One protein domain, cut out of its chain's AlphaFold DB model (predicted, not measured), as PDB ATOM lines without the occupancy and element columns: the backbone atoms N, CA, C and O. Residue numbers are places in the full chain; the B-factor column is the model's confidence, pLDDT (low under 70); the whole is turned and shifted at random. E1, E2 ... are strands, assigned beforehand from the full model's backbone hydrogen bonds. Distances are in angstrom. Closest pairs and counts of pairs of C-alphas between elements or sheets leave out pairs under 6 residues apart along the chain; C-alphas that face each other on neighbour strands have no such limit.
ATOM      1  N   THR A  24     -43.364  18.083 -14.675       84.56
ATOM      2  CA  THR A  24     -44.558  17.216 -14.664       84.56
ATOM      3  C   THR A  24     -45.080  16.971 -16.078       84.56
ATOM      4  O   THR A  24     -45.259  17.918 -16.847       84.56
ATOM      5  N   ILE A  25     -45.377  15.722 -16.427       80.94
ATOM      6  CA  ILE A  25     -46.233  15.372 -17.567       80.94
ATOM      7  C   ILE A  25     -47.599  14.961 -17.024       80.94
ATOM      8  O   ILE A  25     -47.676  14.157 -16.099       80.94
ATOM      9  N   THR A  26     -48.668  15.468 -17.634       82.25
ATOM     10  CA  THR A  26     -50.039  15.009 -17.385       82.25
ATOM     11  C   THR A  26     -50.702  14.666 -18.714       82.25
ATOM     12  O   THR A  26     -50.597  15.429 -19.675       82.25
ATOM     13  N   ARG A  27     -51.378  13.518 -18.775       76.12
ATOM     14  CA  ARG A  27     -52.206  13.058 -19.896       76.12
ATOM     15  C   ARG A  27     -53.550  12.582 -19.341       76.12
ATOM     16  O   ARG A  27     -53.589  11.938 -18.295       76.12
ATOM     17  N   VAL A  28     -54.640  12.885 -20.039       79.38
ATOM     18  CA  VAL A  28     -55.923  12.195 -19.841       79.38
ATOM     19  C   VAL A  28     -55.987  11.100 -20.896       79.38
ATOM     20  O   VAL A  28     -55.720  11.368 -22.068       79.38
ATOM     21  N   ILE A  29     -56.275   9.876 -20.469       75.06
ATOM     22  CA  ILE A  29     -56.425   8.707 -21.332       75.06
ATOM     23  C   ILE A  29     -57.881   8.269 -21.246       75.06
ATOM     24  O   ILE A  29     -58.426   8.168 -20.149       75.06
ATOM     25  N   ILE A  30     -58.494   7.992 -22.390       74.56
ATOM     26  CA  ILE A  30     -59.784   7.310 -22.470       74.56
ATOM     27  C   ILE A  30     -59.500   5.980 -23.158       74.56
ATOM     28  O   ILE A  30     -58.904   5.962 -24.234       74.56
ATOM     29  N   LEU A  31     -59.856   4.889 -22.490       73.81
ATOM     30  CA  LEU A  31     -59.692   3.526 -22.970       73.81
ATOM     31  C   LEU A  31     -61.081   2.923 -23.104       73.81
ATOM     32  O   LEU A  31     -61.786   2.785 -22.109       73.81
ATOM     33  N   ASP A  32     -61.480   2.583 -24.320       64.88
ATOM     34  CA  ASP A  32     -62.738   1.882 -24.527       64.88
ATOM     35  C   ASP A  32     -62.543   0.396 -24.184       64.88
ATOM     36  O   ASP A  32     -61.608  -0.257 -24.660       64.88
ATOM     37  N   ASP A  33     -63.428  -0.146 -23.345       59.28
ATOM     38  CA  ASP A  33     -63.626  -1.592 -23.244       59.28
ATOM     39  C   ASP A  33     -64.418  -2.031 -24.484       59.28
ATOM     40  O   ASP A  33     -65.649  -2.099 -24.442       59.28
ATOM     41  N   GLU A  34     -63.751  -2.315 -25.610       53.06
ATOM     42  CA  GLU A  34     -64.426  -3.044 -26.686       53.06
ATOM     43  C   GLU A  34     -64.604  -4.514 -26.276       53.06
ATOM     44  O   GLU A  34     -63.620  -5.241 -26.101       53.06
ATOM     45  N   PRO A  35     -65.847  -5.016 -26.169       47.28
ATOM     46  CA  PRO A  35     -66.058  -6.438 -26.004       47.28
ATOM     47  C   PRO A  35     -65.777  -7.138 -27.341       47.28
ATOM     48  O   PRO A  35     -66.511  -6.942 -28.310       47.28
ATOM     49  N   SER A  36     -64.786  -8.036 -27.351       49.97
ATOM     50  CA  SER A  36     -64.456  -9.027 -28.401       49.97
ATOM     51  C   SER A  36     -63.530  -8.661 -29.574       49.97
ATOM     52  O   SER A  36     -63.271  -9.552 -30.388       49.97
ATOM     53  N   SER A  37     -62.963  -7.455 -29.673       52.94
ATOM     54  CA  SER A  37     -61.855  -7.227 -30.619       52.94
ATOM     55  C   SER A  37     -60.545  -7.802 -30.061       52.94
ATOM     56  O   SER A  37     -60.283  -7.726 -28.870       52.94
ATOM     57  N   THR A  38     -59.708  -8.403 -30.915       55.41
ATOM     58  CA  THR A  38     -58.309  -8.761 -30.578       55.41
ATOM     59  C   THR A  38     -57.350  -7.636 -30.962       55.41
ATOM     60  O   THR A  38     -56.194  -7.882 -31.320       55.41
ATOM     61  N   ASP A  39     -57.865  -6.412 -31.006       58.97
ATOM     62  CA  ASP A  39     -57.158  -5.276 -31.562       58.97
ATOM     63  C   ASP A  39     -56.154  -4.731 -30.547       58.97
ATOM     64  O   ASP A  39     -56.323  -4.828 -29.330       58.97
ATOM     65  N   TRP A  40     -55.059  -4.194 -31.072       60.91
ATOM     66  CA  TRP A  40     -53.994  -3.615 -30.269       60.91
ATOM     67  C   TRP A  40     -54.162  -2.106 -30.244       60.91
ATOM     68  O   TRP A  40     -54.090  -1.461 -31.292       60.91
ATOM     69  N   ALA A  41     -54.343  -1.542 -29.052       60.16
ATOM     70  CA  ALA A  41     -54.251  -0.104 -28.872       60.16
ATOM     71  C   ALA A  41     -52.840   0.254 -28.407       60.16
ATOM     72  O   ALA A  41     -52.323  -0.281 -27.422       60.16
ATOM     73  N   GLU A  42     -52.239   1.210 -29.100       65.81
ATOM     74  CA  GLU A  42     -51.030   1.883 -28.660       65.81
ATOM     75  C   GLU A  42     -51.373   3.359 -28.450       65.81
ATOM     76  O   GLU A  42     -51.897   4.024 -29.346       65.81
ATOM     77  N   LEU A  43     -51.055   3.885 -27.270       65.25
ATOM     78  CA  LEU A  43     -50.775   5.300 -27.102       65.25
ATOM     79  C   LEU A  43     -49.254   5.429 -27.257       65.25
ATOM     80  O   LEU A  43     -48.541   5.292 -26.254       65.25
ATOM     81  N   PRO A  44     -48.742   5.610 -28.492       59.25
ATOM     82  CA  PRO A  44     -47.309   5.608 -28.746       59.25
ATOM     83  C   PRO A  44     -46.626   6.718 -27.948       59.25
ATOM     84  O   PRO A  44     -47.263   7.653 -27.452       59.25
ATOM     85  N   TYR A  45     -45.295   6.682 -27.908       61.91
ATOM     86  CA  TYR A  45     -44.440   7.699 -27.277       61.91
ATOM     87  C   TYR A  45     -44.607   9.147 -27.814       61.91
ATOM     88  O   TYR A  45     -43.842  10.029 -27.421       61.91
ATOM     89  N   GLY A  46     -45.596   9.392 -28.686       46.19
ATOM     90  CA  GLY A  46     -45.904  10.622 -29.413       46.19
ATOM     91  C   GLY A  46     -45.588  11.904 -28.652       46.19
ATOM     92  O   GLY A  46     -46.057  12.109 -27.528       46.19
ATOM     93  N   ASP A  47     -44.771  12.725 -29.314       55.34
ATOM     94  CA  ASP A  47     -44.214  13.999 -28.874       55.34
ATOM     95  C   ASP A  47     -43.775  13.998 -27.406       55.34
ATOM     96  O   ASP A  47     -44.374  14.624 -26.525       55.34
ATOM     97  N   GLY A  48     -42.676  13.278 -27.159       62.97
ATOM     98  CA  GLY A  48     -41.941  13.344 -25.904       62.97
ATOM     99  C   GLY A  48     -41.699  14.785 -25.472       62.97
ATOM    100  O   GLY A  48     -41.268  15.634 -26.257       62.97
ATOM    101  N   ARG A  49     -41.940  15.082 -24.196       78.44
ATOM    102  CA  ARG A  49     -41.664  16.406 -23.653       78.44
ATOM    103  C   ARG A  49     -40.151  16.568 -23.531       78.44
ATOM    104  O   ARG A  49     -39.536  15.992 -22.633       78.44
ATOM    105  N   ARG A  50     -39.556  17.389 -24.397       85.31
ATOM    106  CA  ARG A  50     -38.167  17.829 -24.227       85.31
ATOM    107  C   ARG A  50     -38.072  18.745 -23.003       85.31
ATOM    108  O   ARG A  50     -38.758  19.767 -22.938       85.31
ATOM    109  N   ILE A  51     -37.234  18.384 -22.038       86.31
ATOM    110  CA  ILE A  51     -36.981  19.159 -20.816       86.31
ATOM    111  C   ILE A  51     -35.483  19.332 -20.588       86.31
ATOM    112  O   ILE A  51     -34.700  18.449 -20.925       86.31
ATOM    113  N   TRP A  52     -35.090  20.471 -20.020       87.81
ATOM    114  CA  TRP A  52     -33.761  20.633 -19.439       87.81
ATOM    115  C   TRP A  52     -33.826  20.227 -17.970       87.81
ATOM    116  O   TRP A  52     -34.766  20.615 -17.274       87.81
ATOM    117  N   LEU A  53     -32.834  19.470 -17.518       86.50
ATOM    118  CA  LEU A  53     -32.624  19.122 -16.119       86.50
ATOM    119  C   LEU A  53     -31.199  19.503 -15.728       86.50
ATOM    120  O   LEU A  53     -30.273  19.362 -16.527       86.50
ATOM    121  N   ASP A  54     -31.026  19.967 -14.496       88.00
ATOM    122  CA  ASP A  54     -29.706  20.185 -13.907       88.00
ATOM    123  C   ASP A  54     -29.177  18.880 -13.294       88.00
ATOM    124  O   ASP A  54     -29.940  17.954 -13.012       88.00
ATOM    125  N   SER A  55     -27.865  18.783 -13.081       86.88
ATOM    126  CA  SER A  55     -27.260  17.584 -12.491       86.88
ATOM    127  C   SER A  55     -27.649  17.432 -11.023       86.88
ATOM    128  O   SER A  55     -27.421  18.359 -10.242       86.88
ATOM    129  N   GLY A  56     -28.139  16.261 -10.628       87.12
ATOM    130  CA  GLY A  56     -28.519  15.985  -9.244       87.12
ATOM    131  C   GLY A  56     -29.383  14.738  -9.096       87.12
ATOM    132  O   GLY A  56     -29.650  14.030 -10.070       87.12
ATOM    133  N   SER A  57     -29.821  14.491  -7.864       88.44
ATOM    134  CA  SER A  57     -30.772  13.434  -7.532       88.44
ATOM    135  C   SER A  57     -32.207  13.936  -7.709       88.44
ATOM    136  O   SER A  57     -32.549  15.046  -7.297       88.44
ATOM    137  N   TYR A  58     -33.060  13.105  -8.301       86.88
ATOM    138  CA  TYR A  58     -34.481  13.369  -8.514       86.88
ATOM    139  C   TYR A  58     -35.311  12.188  -8.015       86.88
ATOM    140  O   TYR A  58     -35.002  11.034  -8.303       86.88
ATOM    141  N   GLU A  59     -36.409  12.473  -7.326       88.75
ATOM    142  CA  GLU A  59     -37.484  11.520  -7.082       88.75
ATOM    143  C   GLU A  59     -38.416  11.539  -8.300       88.75
ATOM    144  O   GLU A  59     -39.130  12.520  -8.546       88.75
ATOM    145  N   TRP A  60     -38.407  10.457  -9.079       85.00
ATOM    146  CA  TRP A  60     -39.334  10.262 -10.187       85.00
ATOM    147  C   TRP A  60     -40.587   9.549  -9.685       85.00
ATOM    148  O   TRP A  60     -40.537   8.376  -9.315       85.00
ATOM    149  N   ARG A  61     -41.718  10.252  -9.682       84.56
ATOM    150  CA  ARG A  61     -43.046   9.713  -9.389       84.56
ATOM    151  C   ARG A  61     -43.825   9.456 -10.674       84.56
ATOM    152  O   ARG A  61     -43.753  10.202 -11.650       84.56
ATOM    153  N   HIS A  62     -44.636   8.414 -10.649       79.50
ATOM    154  CA  HIS A  62     -45.634   8.109 -11.663       79.50
ATOM    155  C   HIS A  62     -46.955   7.826 -10.957       79.50
ATOM    156  O   HIS A  62     -46.964   7.250  -9.869       79.50
ATOM    157  N   THR A  63     -48.076   8.263 -11.521       79.44
ATOM    158  CA  THR A  63     -49.407   8.075 -10.943       79.44
ATOM    159  C   THR A  63     -50.463   7.928 -12.031       79.44
ATOM    160  O   THR A  63     -50.603   8.806 -12.878       79.44
ATOM    161  N   ILE A  64     -51.228   6.840 -11.983       76.56
ATOM    162  CA  ILE A  64     -52.430   6.624 -12.798       76.56
ATOM    163  C   ILE A  64     -53.620   6.548 -11.843       76.56
ATOM    164  O   ILE A  64     -53.563   5.864 -10.815       76.56
ATOM    165  N   ARG A  65     -54.683   7.288 -12.158       75.94
ATOM    166  CA  ARG A  65     -55.888   7.390 -11.331       75.94
ATOM    167  C   ARG A  65     -57.147   7.202 -12.168       75.94
ATOM    168  O   ARG A  65     -57.340   7.936 -13.134       75.94
ATOM    169  N   SER A  66     -58.004   6.282 -11.731       74.12
ATOM    170  CA  SER A  66     -59.356   6.054 -12.255       74.12
ATOM    171  C   SER A  66     -60.422   6.530 -11.254       74.12
ATOM    172  O   SER A  66     -60.110   7.053 -10.174       74.12
ATOM    173  N   VAL A  67     -61.701   6.316 -11.579       49.78
ATOM    174  CA  VAL A  67     -62.817   6.437 -10.624       49.78
ATOM    175  C   VAL A  67     -62.894   5.182  -9.738       49.78
ATOM    176  O   VAL A  67     -63.848   4.414  -9.795       49.78
ATOM    177  N   GLY A  68     -61.873   4.968  -8.907       50.06
ATOM    178  CA  GLY A  68     -61.828   3.865  -7.940       50.06
ATOM    179  C   GLY A  68     -60.409   3.488  -7.530       50.06
ATOM    180  O   GLY A  68     -60.132   3.358  -6.338       50.06
ATOM    181  N   ASP A  69     -59.503   3.420  -8.504       58.28
ATOM    182  CA  ASP A  69     -58.149   2.904  -8.326       58.28
ATOM    183  C   ASP A  69     -57.074   3.990  -8.411       58.28
ATOM    184  O   ASP A  69     -57.204   5.022  -9.082       58.28
ATOM    185  N   HIS A  70     -55.979   3.735  -7.698       59.72
ATOM    186  CA  HIS A  70     -54.818   4.606  -7.635       59.72
ATOM    187  C   HIS A  70     -53.539   3.773  -7.655       59.72
ATOM    188  O   HIS A  70     -53.255   2.996  -6.742       59.72
ATOM    189  N   HIS A  71     -52.748   3.989  -8.696       66.19
ATOM    190  CA  HIS A  71     -51.502   3.293  -8.958       66.19
ATOM    191  C   HIS A  71     -50.358   4.299  -8.937       66.19
ATOM    192  O   HIS A  71     -50.322   5.198  -9.771       66.19
ATOM    193  N   SER A  72     -49.445   4.177  -7.969       70.75
ATOM    194  CA  SER A  72     -48.326   5.105  -7.794       70.75
ATOM    195  C   SER A  72     -47.023   4.366  -7.493       70.75
ATOM    196  O   SER A  72     -47.002   3.440  -6.681       70.75
ATOM    197  N   VAL A  73     -45.943   4.774  -8.159       72.81
ATOM    198  CA  VAL A  73     -44.571   4.298  -7.932       72.81
ATOM    199  C   VAL A  73     -43.642   5.503  -7.911       72.81
ATOM    200  O   VAL A  73     -43.767   6.403  -8.745       72.81
ATOM    201  N   ASN A  74     -42.697   5.485  -6.973       79.38
ATOM    202  CA  ASN A  74     -41.591   6.428  -6.910       79.38
ATOM    203  C   ASN A  74     -40.260   5.696  -7.134       79.38
ATOM    204  O   ASN A  74     -40.104   4.547  -6.713       79.38
ATOM    205  N   ARG A  75     -39.286   6.383  -7.731       80.75
ATOM    206  CA  ARG A  75     -37.909   5.912  -7.876       80.75
ATOM    207  C   ARG A  75     -36.926   7.089  -7.767       80.75
ATOM    208  O   ARG A  75     -37.017   7.990  -8.602       80.75
ATOM    209  N   PRO A  76     -35.922   7.035  -6.874       82.88
ATOM    210  CA  PRO A  76     -34.800   7.961  -6.925       82.88
ATOM    211  C   PRO A  76     -33.909   7.644  -8.135       82.88
ATOM    212  O   PRO A  76     -33.593   6.480  -8.413       82.88
ATOM    213  N   ILE A  77     -33.504   8.685  -8.858       85.06
ATOM    214  CA  ILE A  77     -32.586   8.625  -9.999       85.06
ATOM    215  C   ILE A  77     -31.564   9.760  -9.907       85.06
ATOM    216  O   ILE A  77     -31.923  10.895  -9.610       85.06
ATOM    217  N   ASP A  78     -30.303   9.466 -10.207       86.62
ATOM    218  CA  ASP A  78     -29.273  10.490 -10.384       86.62
ATOM    219  C   ASP A  78     -29.152  10.824 -11.871       86.62
ATOM    220  O   ASP A  78     -29.002   9.928 -12.707       86.62
ATOM    221  N   LEU A  79     -29.234  12.111 -12.204       85.12
ATOM    222  CA  LEU A  79     -29.204  12.610 -13.575       85.12
ATOM    223  C   LEU A  79     -28.051  13.592 -13.782       85.12
ATOM    224  O   LEU A  79     -27.639  14.321 -12.877       85.12
ATOM    225  N   ALA A  80     -27.531  13.616 -15.008       86.06
ATOM    226  CA  ALA A  80     -26.578  14.623 -15.450       86.06
ATOM    227  C   ALA A  80     -27.324  15.891 -15.894       86.06
ATOM    228  O   ALA A  80     -28.502  15.840 -16.238       86.06
ATOM    229  N   ALA A  81     -26.628  17.030 -15.930       86.44
ATOM    230  CA  ALA A  81     -27.195  18.238 -16.517       86.44
ATOM    231  C   ALA A  81     -27.344  18.056 -18.037       86.44
ATOM    232  O   ALA A  81     -26.382  17.661 -18.702       86.44
ATOM    233  N   GLY A  82     -28.515  18.355 -18.599       86.69
ATOM    234  CA  GLY A  82     -28.738  18.208 -20.035       86.69
ATOM    235  C   GLY A  82     -30.195  18.268 -20.485       86.69
ATOM    236  O   GLY A  82     -31.125  18.419 -19.692       86.69
ATOM    237  N   TRP A  83     -30.380  18.119 -21.798       87.31
ATOM    238  CA  TRP A  83     -31.689  17.906 -22.410       87.31
ATOM    239  C   TRP A  83     -32.085  16.432 -22.345       87.31
ATOM    240  O   TRP A  83     -31.290  15.551 -22.682       87.31
ATOM    241  N   TYR A  84     -33.336  16.186 -21.972       86.06
ATOM    242  CA  TYR A  84     -33.955  14.870 -21.924       86.06
ATOM    243  C   TYR A  84     -35.272  14.857 -22.699       86.06
ATOM    244  O   TYR A  84     -36.056  15.806 -22.625       86.06
ATOM    245  N   TRP A  85     -35.540  13.754 -23.393       85.81
ATOM    246  CA  TRP A  85     -36.835  13.421 -23.973       85.81
ATOM    247  C   TRP A  85     -37.614  12.553 -22.993       85.81
ATOM    248  O   TRP A  85     -37.318  11.371 -22.809       85.81
ATOM    249  N   TRP A  86     -38.619  13.150 -22.354       84.00
ATOM    250  CA  TRP A  86     -39.507  12.442 -21.444       84.00
ATOM    251  C   TRP A  86     -40.754  11.978 -22.187       84.00
ATOM    252  O   TRP A  86     -41.566  12.784 -22.642       84.00
ATOM    253  N   GLN A  87     -40.892  10.667 -22.328       80.12
ATOM    254  CA  GLN A  87     -41.960  10.027 -23.081       80.12
ATOM    255  C   GLN A  87     -42.708   9.044 -22.174       80.12
ATOM    256  O   GLN A  87     -42.143   8.484 -21.237       80.12
ATOM    257  N   CYS A  88     -43.990   8.830 -22.437       77.31
ATOM    258  CA  CYS A  88     -44.849   7.947 -21.655       77.31
ATOM    259  C   CYS A  88     -45.794   7.241 -22.633       77.31
ATOM    260  O   CYS A  88     -46.494   7.924 -23.384       77.31
ATOM    261  N   HIS A  89     -45.768   5.905 -22.655       75.31
ATOM    262  CA  HIS A  89     -46.516   5.077 -23.603       75.31
ATOM    263  C   HIS A  89     -47.457   4.098 -22.901       75.31
ATOM    264  O   HIS A  89     -47.150   3.572 -21.826       75.31
ATOM    265  N   LEU A  90     -48.590   3.846 -23.545       76.12
ATOM    266  CA  LEU A  90     -49.516   2.782 -23.184       76.12
ATOM    267  C   LEU A  90     -49.581   1.802 -24.356       76.12
ATOM    268  O   LEU A  90     -49.659   2.235 -25.502       76.12
ATOM    269  N   TRP A  91     -49.574   0.505 -24.089       72.56
ATOM    270  CA  TRP A  91     -49.787  -0.523 -25.109       72.56
ATOM    271  C   TRP A  91     -50.586  -1.675 -24.514       72.56
ATOM    272  O   TRP A  91     -50.435  -1.986 -23.332       72.56
ATOM    273  N   GLY A  92     -51.465  -2.281 -25.300       68.31
ATOM    274  CA  GLY A  92     -52.342  -3.333 -24.806       68.31
ATOM    275  C   GLY A  92     -53.164  -3.991 -25.895       68.31
ATOM    276  O   GLY A  92     -53.306  -3.451 -26.993       68.31
ATOM    277  N   GLN A  93     -53.713  -5.150 -25.558       62.16
ATOM    278  CA  GLN A  93     -54.687  -5.854 -26.376       62.16
ATOM    279  C   GLN A  93     -56.054  -5.635 -25.737       62.16
ATOM    280  O   GLN A  93     -56.227  -5.960 -24.569       62.16
ATOM    281  N   VAL A  94     -57.014  -5.091 -26.480       58.44
ATOM    282  CA  VAL A  94     -58.395  -4.951 -25.993       58.44
ATOM    283  C   VAL A  94     -59.033  -6.351 -25.877       58.44
ATOM    284  O   VAL A  94     -58.619  -7.264 -26.595       58.44
ATOM    285  N   GLY A  95     -60.027  -6.549 -25.000       52.59
ATOM    286  CA  GLY A  95     -60.981  -7.652 -25.196       52.59
ATOM    287  C   GLY A  95     -61.541  -8.414 -23.988       52.59
ATOM    288  O   GLY A  95     -62.545  -9.100 -24.192       52.59
ATOM    289  N   ASP A  96     -60.992  -8.320 -22.769       52.56
ATOM    290  CA  ASP A  96     -61.605  -8.958 -21.581       52.56
ATOM    291  C   ASP A  96     -61.739  -7.975 -20.396       52.56
ATOM    292  O   ASP A  96     -60.732  -7.478 -19.908       52.56
ATOM    293  N   PRO A  97     -62.945  -7.665 -19.878       53.94
ATOM    294  CA  PRO A  97     -63.094  -6.816 -18.690       53.94
ATOM    295  C   PRO A  97     -62.604  -7.476 -17.383       53.94
ATOM    296  O   PRO A  97     -62.571  -6.814 -16.345       53.94
ATOM    297  N   TRP A  98     -62.248  -8.766 -17.401       55.00
ATOM    298  CA  TRP A  98     -61.711  -9.507 -16.253       55.00
ATOM    299  C   TRP A  98     -60.192  -9.724 -16.310       55.00
ATOM    300  O   TRP A  98     -59.626 -10.176 -15.313       55.00
ATOM    301  N   ASP A  99     -59.537  -9.390 -17.428       58.53
ATOM    302  CA  ASP A  99     -58.077  -9.410 -17.580       58.53
ATOM    303  C   ASP A  99     -57.601  -7.993 -17.956       58.53
ATOM    304  O   ASP A  99     -58.083  -7.415 -18.927       58.53
ATOM    305  N   PRO A 100     -56.717  -7.351 -17.180       59.00
ATOM    306  CA  PRO A 100     -56.265  -5.995 -17.477       59.00
ATOM    307  C   PRO A 100     -55.527  -5.885 -18.822       59.00
ATOM    308  O   PRO A 100     -54.372  -6.283 -18.980       59.00
ATOM    309  N   ASN A 101     -56.218  -5.260 -19.770       68.25
ATOM    310  CA  ASN A 101     -55.896  -5.208 -21.194       68.25
ATOM    311  C   ASN A 101     -54.675  -4.339 -21.556       68.25
ATOM    312  O   ASN A 101     -54.040  -4.564 -22.588       68.25
ATOM    313  N   TYR A 102     -54.326  -3.346 -20.728       69.69
ATOM    314  CA  TYR A 102     -53.321  -2.329 -21.066       69.69
ATOM    315  C   TYR A 102     -52.153  -2.256 -20.076       69.69
ATOM    316  O   TYR A 102     -52.326  -2.435 -18.874       69.69
ATOM    317  N   THR A 103     -50.968  -1.927 -20.602       73.25
ATOM    318  CA  THR A 103     -49.695  -1.705 -19.897       73.25
ATOM    319  C   THR A 103     -49.219  -0.262 -20.058       73.25
ATOM    320  O   THR A 103     -49.070   0.201 -21.188       73.25
ATOM    321  N   ALA A 104     -48.876   0.423 -18.958       73.31
ATOM    322  CA  ALA A 104     -48.277   1.770 -18.975       73.31
ATOM    323  C   ALA A 104     -46.797   1.798 -18.543       73.31
ATOM    324  O   ALA A 104     -46.433   1.172 -17.546       73.31
ATOM    325  N   LEU A 105     -45.956   2.597 -19.221       76.25
ATOM    326  CA  LEU A 105     -44.563   2.873 -18.822       76.25
ATOM    327  C   LEU A 105     -44.112   4.296 -19.212       76.25
ATOM    328  O   LEU A 105     -44.499   4.825 -20.254       76.25
ATOM    329  N   CYS A 106     -43.247   4.906 -18.390       78.88
ATOM    330  CA  CYS A 106     -42.571   6.171 -18.713       78.88
ATOM    331  C   CYS A 106     -41.046   6.015 -18.839       78.88
ATOM    332  O   CYS A 106     -40.405   5.202 -18.167       78.88
ATOM    333  N   LEU A 107     -40.489   6.857 -19.703       82.25
ATOM    334  CA  LEU A 107     -39.148   6.805 -20.259       82.25
ATOM    335  C   LEU A 107     -38.512   8.200 -20.226       82.25
ATOM    336  O   LEU A 107     -39.160   9.179 -20.592       82.25
ATOM    337  N   LEU A 108     -37.250   8.293 -19.814       84.88
ATOM    338  CA  LEU A 108     -36.485   9.536 -19.785       84.88
ATOM    339  C   LEU A 108     -35.132   9.308 -20.473       84.88
ATOM    340  O   LEU A 108     -34.214   8.709 -19.908       84.88
ATOM    341  N   GLU A 109     -35.030   9.769 -21.718       85.75
ATOM    342  CA  GLU A 109     -33.865   9.572 -22.585       85.75
ATOM    343  C   GLU A 109     -33.007  10.840 -22.657       85.75
ATOM    344  O   GLU A 109     -33.503  11.867 -23.121       85.75
ATOM    345  N   PRO A 110     -31.729  10.819 -22.234       86.25
ATOM    346  CA  PRO A 110     -30.838  11.954 -22.449       86.25
ATOM    347  C   PRO A 110     -30.544  12.129 -23.941       86.25
ATOM    348  O   PRO A 110     -30.162  11.181 -24.625       86.25
ATOM    349  N   GLU A 111     -30.618  13.362 -24.439       84.50
ATOM    350  CA  GLU A 111     -30.307  13.696 -25.840       84.50
ATOM    351  C   GLU A 111     -28.820  13.459 -26.186       84.50
ATOM    352  O   GLU A 111     -28.457  13.284 -27.345       84.50
ATOM    353  N   SER A 112     -27.955  13.385 -25.169       79.69
ATOM    354  CA  SER A 112     -26.548  12.972 -25.275       79.69
ATOM    355  C   SER A 112     -26.343  11.456 -25.431       79.69
ATOM    356  O   SER A 112     -25.210  11.021 -25.637       79.69
ATOM    357  N   GLY A 113     -27.390  10.638 -25.265       73.00
ATOM    358  CA  GLY A 113     -27.306   9.174 -25.251       73.00
ATOM    359  C   GLY A 113     -26.625   8.577 -24.008       73.00
ATOM    360  O   GLY A 113     -26.334   7.384 -23.987       73.00
ATOM    361  N   SER A 114     -26.361   9.369 -22.961       62.94
ATOM    362  CA  SER A 114     -25.546   8.979 -21.796       62.94
ATOM    363  C   SER A 114     -26.232   8.052 -20.770       62.94
ATOM    364  O   SER A 114     -25.902   8.109 -19.587       62.94
ATOM    365  N   GLY A 115     -27.167   7.205 -21.204       63.84
ATOM    366  CA  GLY A 115     -27.880   6.238 -20.362       63.84
ATOM    367  C   GLY A 115     -29.335   6.621 -20.085       63.84
ATOM    368  O   GLY A 115     -29.627   7.656 -19.494       63.84
ATOM    369  N   THR A 116     -30.250   5.755 -20.508       72.19
ATOM    370  CA  THR A 116     -31.699   5.966 -20.423       72.19
ATOM    371  C   THR A 116     -32.265   5.537 -19.069       72.19
ATOM    372  O   THR A 116     -31.973   4.438 -18.590       72.19
ATOM    373  N   ALA A 117     -33.120   6.368 -18.469       73.19
ATOM    374  CA  ALA A 117     -33.848   6.027 -17.251       73.19
ATOM    375  C   ALA A 117     -35.270   5.540 -17.580       73.19
ATOM    376  O   ALA A 117     -36.006   6.168 -18.338       73.19
ATOM    377  N   PHE A 118     -35.669   4.424 -16.966       72.50
ATOM    378  CA  PHE A 118     -36.980   3.794 -17.140       72.50
ATOM    379  C   PHE A 118     -37.713   3.717 -15.797       72.50
ATOM    380  O   PHE A 118     -37.109   3.326 -14.789       72.50
ATOM    381  N   LEU A 119     -39.017   3.998 -15.793       66.00
ATOM    382  CA  LEU A 119     -39.926   3.628 -14.707       66.00
ATOM    383  C   LEU A 119     -40.841   2.476 -15.162       66.00
ATOM    384  O   LEU A 119     -41.881   2.742 -15.766       66.00
ATOM    385  N   PRO A 120     -40.479   1.209 -14.890       57.16
ATOM    386  CA  PRO A 120     -41.432   0.096 -14.901       57.16
ATOM    387  C   PRO A 120     -42.262   0.104 -13.587       57.16
ATOM    388  O   PRO A 120     -41.852   0.759 -12.626       57.16
ATOM    389  N   ALA A 121     -43.411  -0.586 -13.517       49.56
ATOM    390  CA  ALA A 121     -44.283  -0.746 -12.328       49.56
ATOM    391  C   ALA A 121     -45.499  -1.659 -12.637       49.56
ATOM    392  O   ALA A 121     -45.931  -1.638 -13.774       49.56
ATOM    393  N   GLY A 122     -46.090  -2.419 -11.688       34.94
ATOM    394  CA  GLY A 122     -47.259  -3.319 -11.920       34.94
ATOM    395  C   GLY A 122     -46.990  -4.847 -11.842       34.94
ATOM    396  O   GLY A 122     -46.698  -5.341 -10.754       34.94
ATOM    397  N   GLY A 123     -47.043  -5.596 -12.965       28.56
ATOM    398  CA  GLY A 123     -46.560  -6.999 -13.177       28.56
ATOM    399  C   GLY A 123     -46.290  -7.265 -14.680       28.56
ATOM    400  O   GLY A 123     -47.014  -6.703 -15.475       28.56
ATOM    401  N   TYR A 124     -45.291  -7.995 -15.212       28.31
ATOM    402  CA  TYR A 124     -44.307  -8.978 -14.703       28.31
ATOM    403  C   TYR A 124     -43.079  -9.088 -15.684       28.31
ATOM    404  O   TYR A 124     -43.045  -8.385 -16.692       28.31
ATOM    405  N   GLY A 125     -42.089  -9.979 -15.456       36.97
ATOM    406  CA  GLY A 125     -41.031 -10.400 -16.425       36.97
ATOM    407  C   GLY A 125     -39.877  -9.413 -16.705       36.97
ATOM    408  O   GLY A 125     -38.705  -9.778 -16.621       36.97
ATOM    409  N   ALA A 126     -40.207  -8.150 -16.966       38.94
ATOM    410  CA  ALA A 126     -39.390  -7.005 -16.556       38.94
ATOM    411  C   ALA A 126     -39.829  -6.594 -15.125       38.94
ATOM    412  O   ALA A 126     -40.657  -7.301 -14.540       38.94
ATOM    413  N   PRO A 127     -39.345  -5.486 -14.518       39.00
ATOM    414  CA  PRO A 127     -39.813  -5.021 -13.207       39.00
ATOM    415  C   PRO A 127     -41.212  -4.387 -13.260       39.00
ATOM    416  O   PRO A 127     -41.441  -3.303 -12.727       39.00
ATOM    417  N   ALA A 128     -42.149  -5.151 -13.824       44.81
ATOM    418  CA  ALA A 128     -43.581  -4.989 -13.723       44.81
ATOM    419  C   ALA A 128     -44.188  -3.954 -14.721       44.81
ATOM    420  O   ALA A 128     -43.543  -2.966 -15.064       44.81
ATOM    421  N   ALA A 129     -45.397  -4.227 -15.238       53.47
ATOM    422  CA  ALA A 129     -46.187  -3.415 -16.179       53.47
ATOM    423  C   ALA A 129     -47.580  -3.084 -15.579       53.47
ATOM    424  O   ALA A 129     -48.224  -3.980 -15.032       53.47
ATOM    425  N   TRP A 130     -48.022  -1.812 -15.584       59.34
ATOM    426  CA  TRP A 130     -49.249  -1.416 -14.868       59.34
ATOM    427  C   TRP A 130     -50.448  -1.886 -15.662       59.34
ATOM    428  O   TRP A 130     -50.664  -1.416 -16.770       59.34
ATOM    429  N   LEU A 131     -51.211  -2.762 -15.036       65.19
ATOM    430  CA  LEU A 131     -52.358  -3.448 -15.583       65.19
ATOM    431  C   LEU A 131     -53.613  -2.566 -15.447       65.19
ATOM    432  O   LEU A 131     -54.085  -2.338 -14.334       65.19
ATOM    433  N   VAL A 132     -54.110  -2.035 -16.571       68.12
ATOM    434  CA  VAL A 132     -55.224  -1.066 -16.640       68.12
ATOM    435  C   VAL A 132     -56.398  -1.635 -17.452       68.12
ATOM    436  O   VAL A 132     -56.184  -2.308 -18.460       68.12
ATOM    437  N   TYR A 133     -57.629  -1.352 -17.017       71.00
ATOM    438  CA  TYR A 133     -58.894  -1.695 -17.695       71.00
ATOM    439  C   TYR A 133     -59.387  -0.530 -18.579       71.00
ATOM    440  O   TYR A 133     -58.723   0.505 -18.652       71.00
ATOM    441  N   GLY A 134     -60.544  -0.656 -19.237       72.12
ATOM    442  CA  GLY A 134     -61.220   0.487 -19.854       72.12
ATOM    443  C   GLY A 134     -61.728   1.520 -18.839       72.12
ATOM    444  O   GLY A 134     -61.819   1.279 -17.633       72.12
ATOM    445  N   GLY A 135     -62.023   2.720 -19.339       76.50
ATOM    446  CA  GLY A 135     -62.449   3.886 -18.569       76.50
ATOM    447  C   GLY A 135     -61.660   5.162 -18.884       76.50
ATOM    448  O   GLY A 135     -60.809   5.210 -19.774       76.50
ATOM    449  N   GLU A 136     -61.951   6.220 -18.127       81.44
ATOM    450  CA  GLU A 136     -61.199   7.479 -18.153       81.44
ATOM    451  C   GLU A 136     -60.157   7.500 -17.024       81.44
ATOM    452  O   GLU A 136     -60.474   7.275 -15.851       81.44
ATOM    453  N   PHE A 137     -58.909   7.808 -17.379       78.88
ATOM    454  CA  PHE A 137     -57.765   7.824 -16.474       78.88
ATOM    455  C   PHE A 137     -57.010   9.147 -16.565       78.88
ATOM    456  O   PHE A 137     -56.699   9.639 -17.649       78.88
ATOM    457  N   THR A 138     -56.621   9.694 -15.413       82.44
ATOM    458  CA  THR A 138     -55.591  10.741 -15.360       82.44
ATOM    459  C   THR A 138     -54.239  10.096 -15.093       82.44
ATOM    460  O   THR A 138     -54.044   9.460 -14.055       82.44
ATOM    461  N   TRP A 139     -53.301  10.290 -16.016       80.94
ATOM    462  CA  TRP A 139     -51.909   9.880 -15.897       80.94
ATOM    463  C   TRP A 139     -51.033  11.100 -15.622       80.94
ATOM    464  O   TRP A 139     -50.938  12.003 -16.451       80.94
ATOM    465  N   THR A 140     -50.357  11.109 -14.477       84.00
ATOM    466  CA  THR A 140     -49.337  12.097 -14.117       84.00
ATOM    467  C   THR A 140     -47.988  11.412 -13.922       84.00
ATOM    468  O   THR A 140     -47.910  10.305 -13.389       84.00
ATOM    469  N   SER A 141     -46.901  12.068 -14.312       83.56
ATOM    470  CA  SER A 141     -45.554  11.687 -13.902       83.56
ATOM    471  C   SER A 141     -44.755  12.942 -13.563       83.56
ATOM    472  O   SER A 141     -44.802  13.915 -14.312       83.56
ATOM    473  N   ASP A 142     -44.048  12.918 -12.435       88.12
ATOM    474  CA  ASP A 142     -43.361  14.060 -11.831       88.12
ATOM    475  C   ASP A 142     -41.886  13.732 -11.586       88.12
ATOM    476  O   ASP A 142     -41.568  12.680 -11.040       88.12
ATOM    477  N   LEU A 143     -40.987  14.652 -11.918       87.62
ATOM    478  CA  LEU A 143     -39.571  14.620 -11.562       87.62
ATOM    479  C   LEU A 143     -39.318  15.749 -10.572       87.62
ATOM    480  O   LEU A 143     -39.344  16.918 -10.952       87.62
ATOM    481  N   THR A 144     -39.109  15.404  -9.301       89.62
ATOM    482  CA  THR A 144     -38.854  16.374  -8.225       89.62
ATOM    483  C   THR A 144     -37.402  16.261  -7.764       89.62
ATOM    484  O   THR A 144     -37.029  15.187  -7.299       89.62
ATOM    485  N   PRO A 145     -36.574  17.309  -7.885       88.25
ATOM    486  CA  PRO A 145     -35.210  17.292  -7.357       88.25
ATOM    487  C   PRO A 145     -35.205  17.221  -5.823       88.25
ATOM    488  O   PRO A 145     -36.140  17.701  -5.174       88.25
ATOM    489  N   VAL A 146     -34.159  16.601  -5.269       86.25
ATOM    490  CA  VAL A 146     -34.031  16.213  -3.848       86.25
ATOM    491  C   VAL A 146     -32.822  16.880  -3.193       86.25
ATOM    492  O   VAL A 146     -31.754  16.915  -3.841       86.25
TER     493      VAL A 146
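AT A GLANCE: This is residues 24 to 146 of the 146 residues of an uncharacterized protein of Amycolatopsis albispora (UniProt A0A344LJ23). The domain is an elongated sandwich of two strongly twisted antiparallel sheets face to face, their strands running nearly in line along its length. The larger sheet is built on the long hairpin E6 and E7, with short E2 and E3 placed along the far side of E6 and short E8 and E9 along the far side of E7; the other sheet has the order E1 - E10 - E4 - E5. The printed part has 123 residues, with no named helix and ten named strands, E1 to E10 in order along the chain; the class is all strand. The whole is compact, with a radius of gyration of the C-alphas of 15.2 A, and spans 48 by 27 by 25 A.

IN THESE COORDINATES: In the larger, branched sheet, E6 has residues 82 to 93 and is 36.0 A long, from C-alpha 82 at (-28.738, 18.208, -20.035). E7 has residues 102 to 110 and is 26.7 A long. E2 has residues 40 to 43, E3 49 to 53, E8 117 to 119 and E9 130 to 132. In the other sheet, E1 has residues 24 to 31, 22.0 A, from C-alpha 24 at (-44.558, 17.216, -14.664). E4 has residues 56 to 65, 28.8 A, and E5 residues 70 to 79, 27.5 A. E10 has residues 135 to 145, 32.4 A, ending with C-alpha 145 at (-35.210, 17.292, -7.357).

HOW THE PARTS SIT: E6 and E7 are an antiparallel hairpin at 164 degrees, with N 87 and O 107 at 2.9 A. E2 and E3 are on one side of E6, E7 on the other; N 43 and O 90 are 2.8 A apart, N 51 and O 84 2.9 A. E8 and E9 are on the other side of E7 from E6, with N 108 and O 117 at 2.9 A and N 132 and O 102 at 2.9 A. E6, E7 and E8 form a meander, each strand the antiparallel neighbour of the one before. In the second sheet, N 27 and O 139 of E1 and E10 are 2.8 A apart, N 61 and O 142 of E4 and E10 2.8 A, and N 60 and O 75 of the hairpin E4 and E5 2.9 A. The sheets form a sandwich, two sheets face to face, 9.9 A centre to centre where they face each other, their strands at 13 degrees.

THE WHOLE: The C-alphas farthest apart, of Ser 36 and Ser 55, are 48.4 A apart. The printed part has no cut and no long link. Mean pLDDT of the printed part is 70.9; residues 32 to 48, 67 to 71, 92 to 102, 114 to 115 and 119 to 132 are under 70.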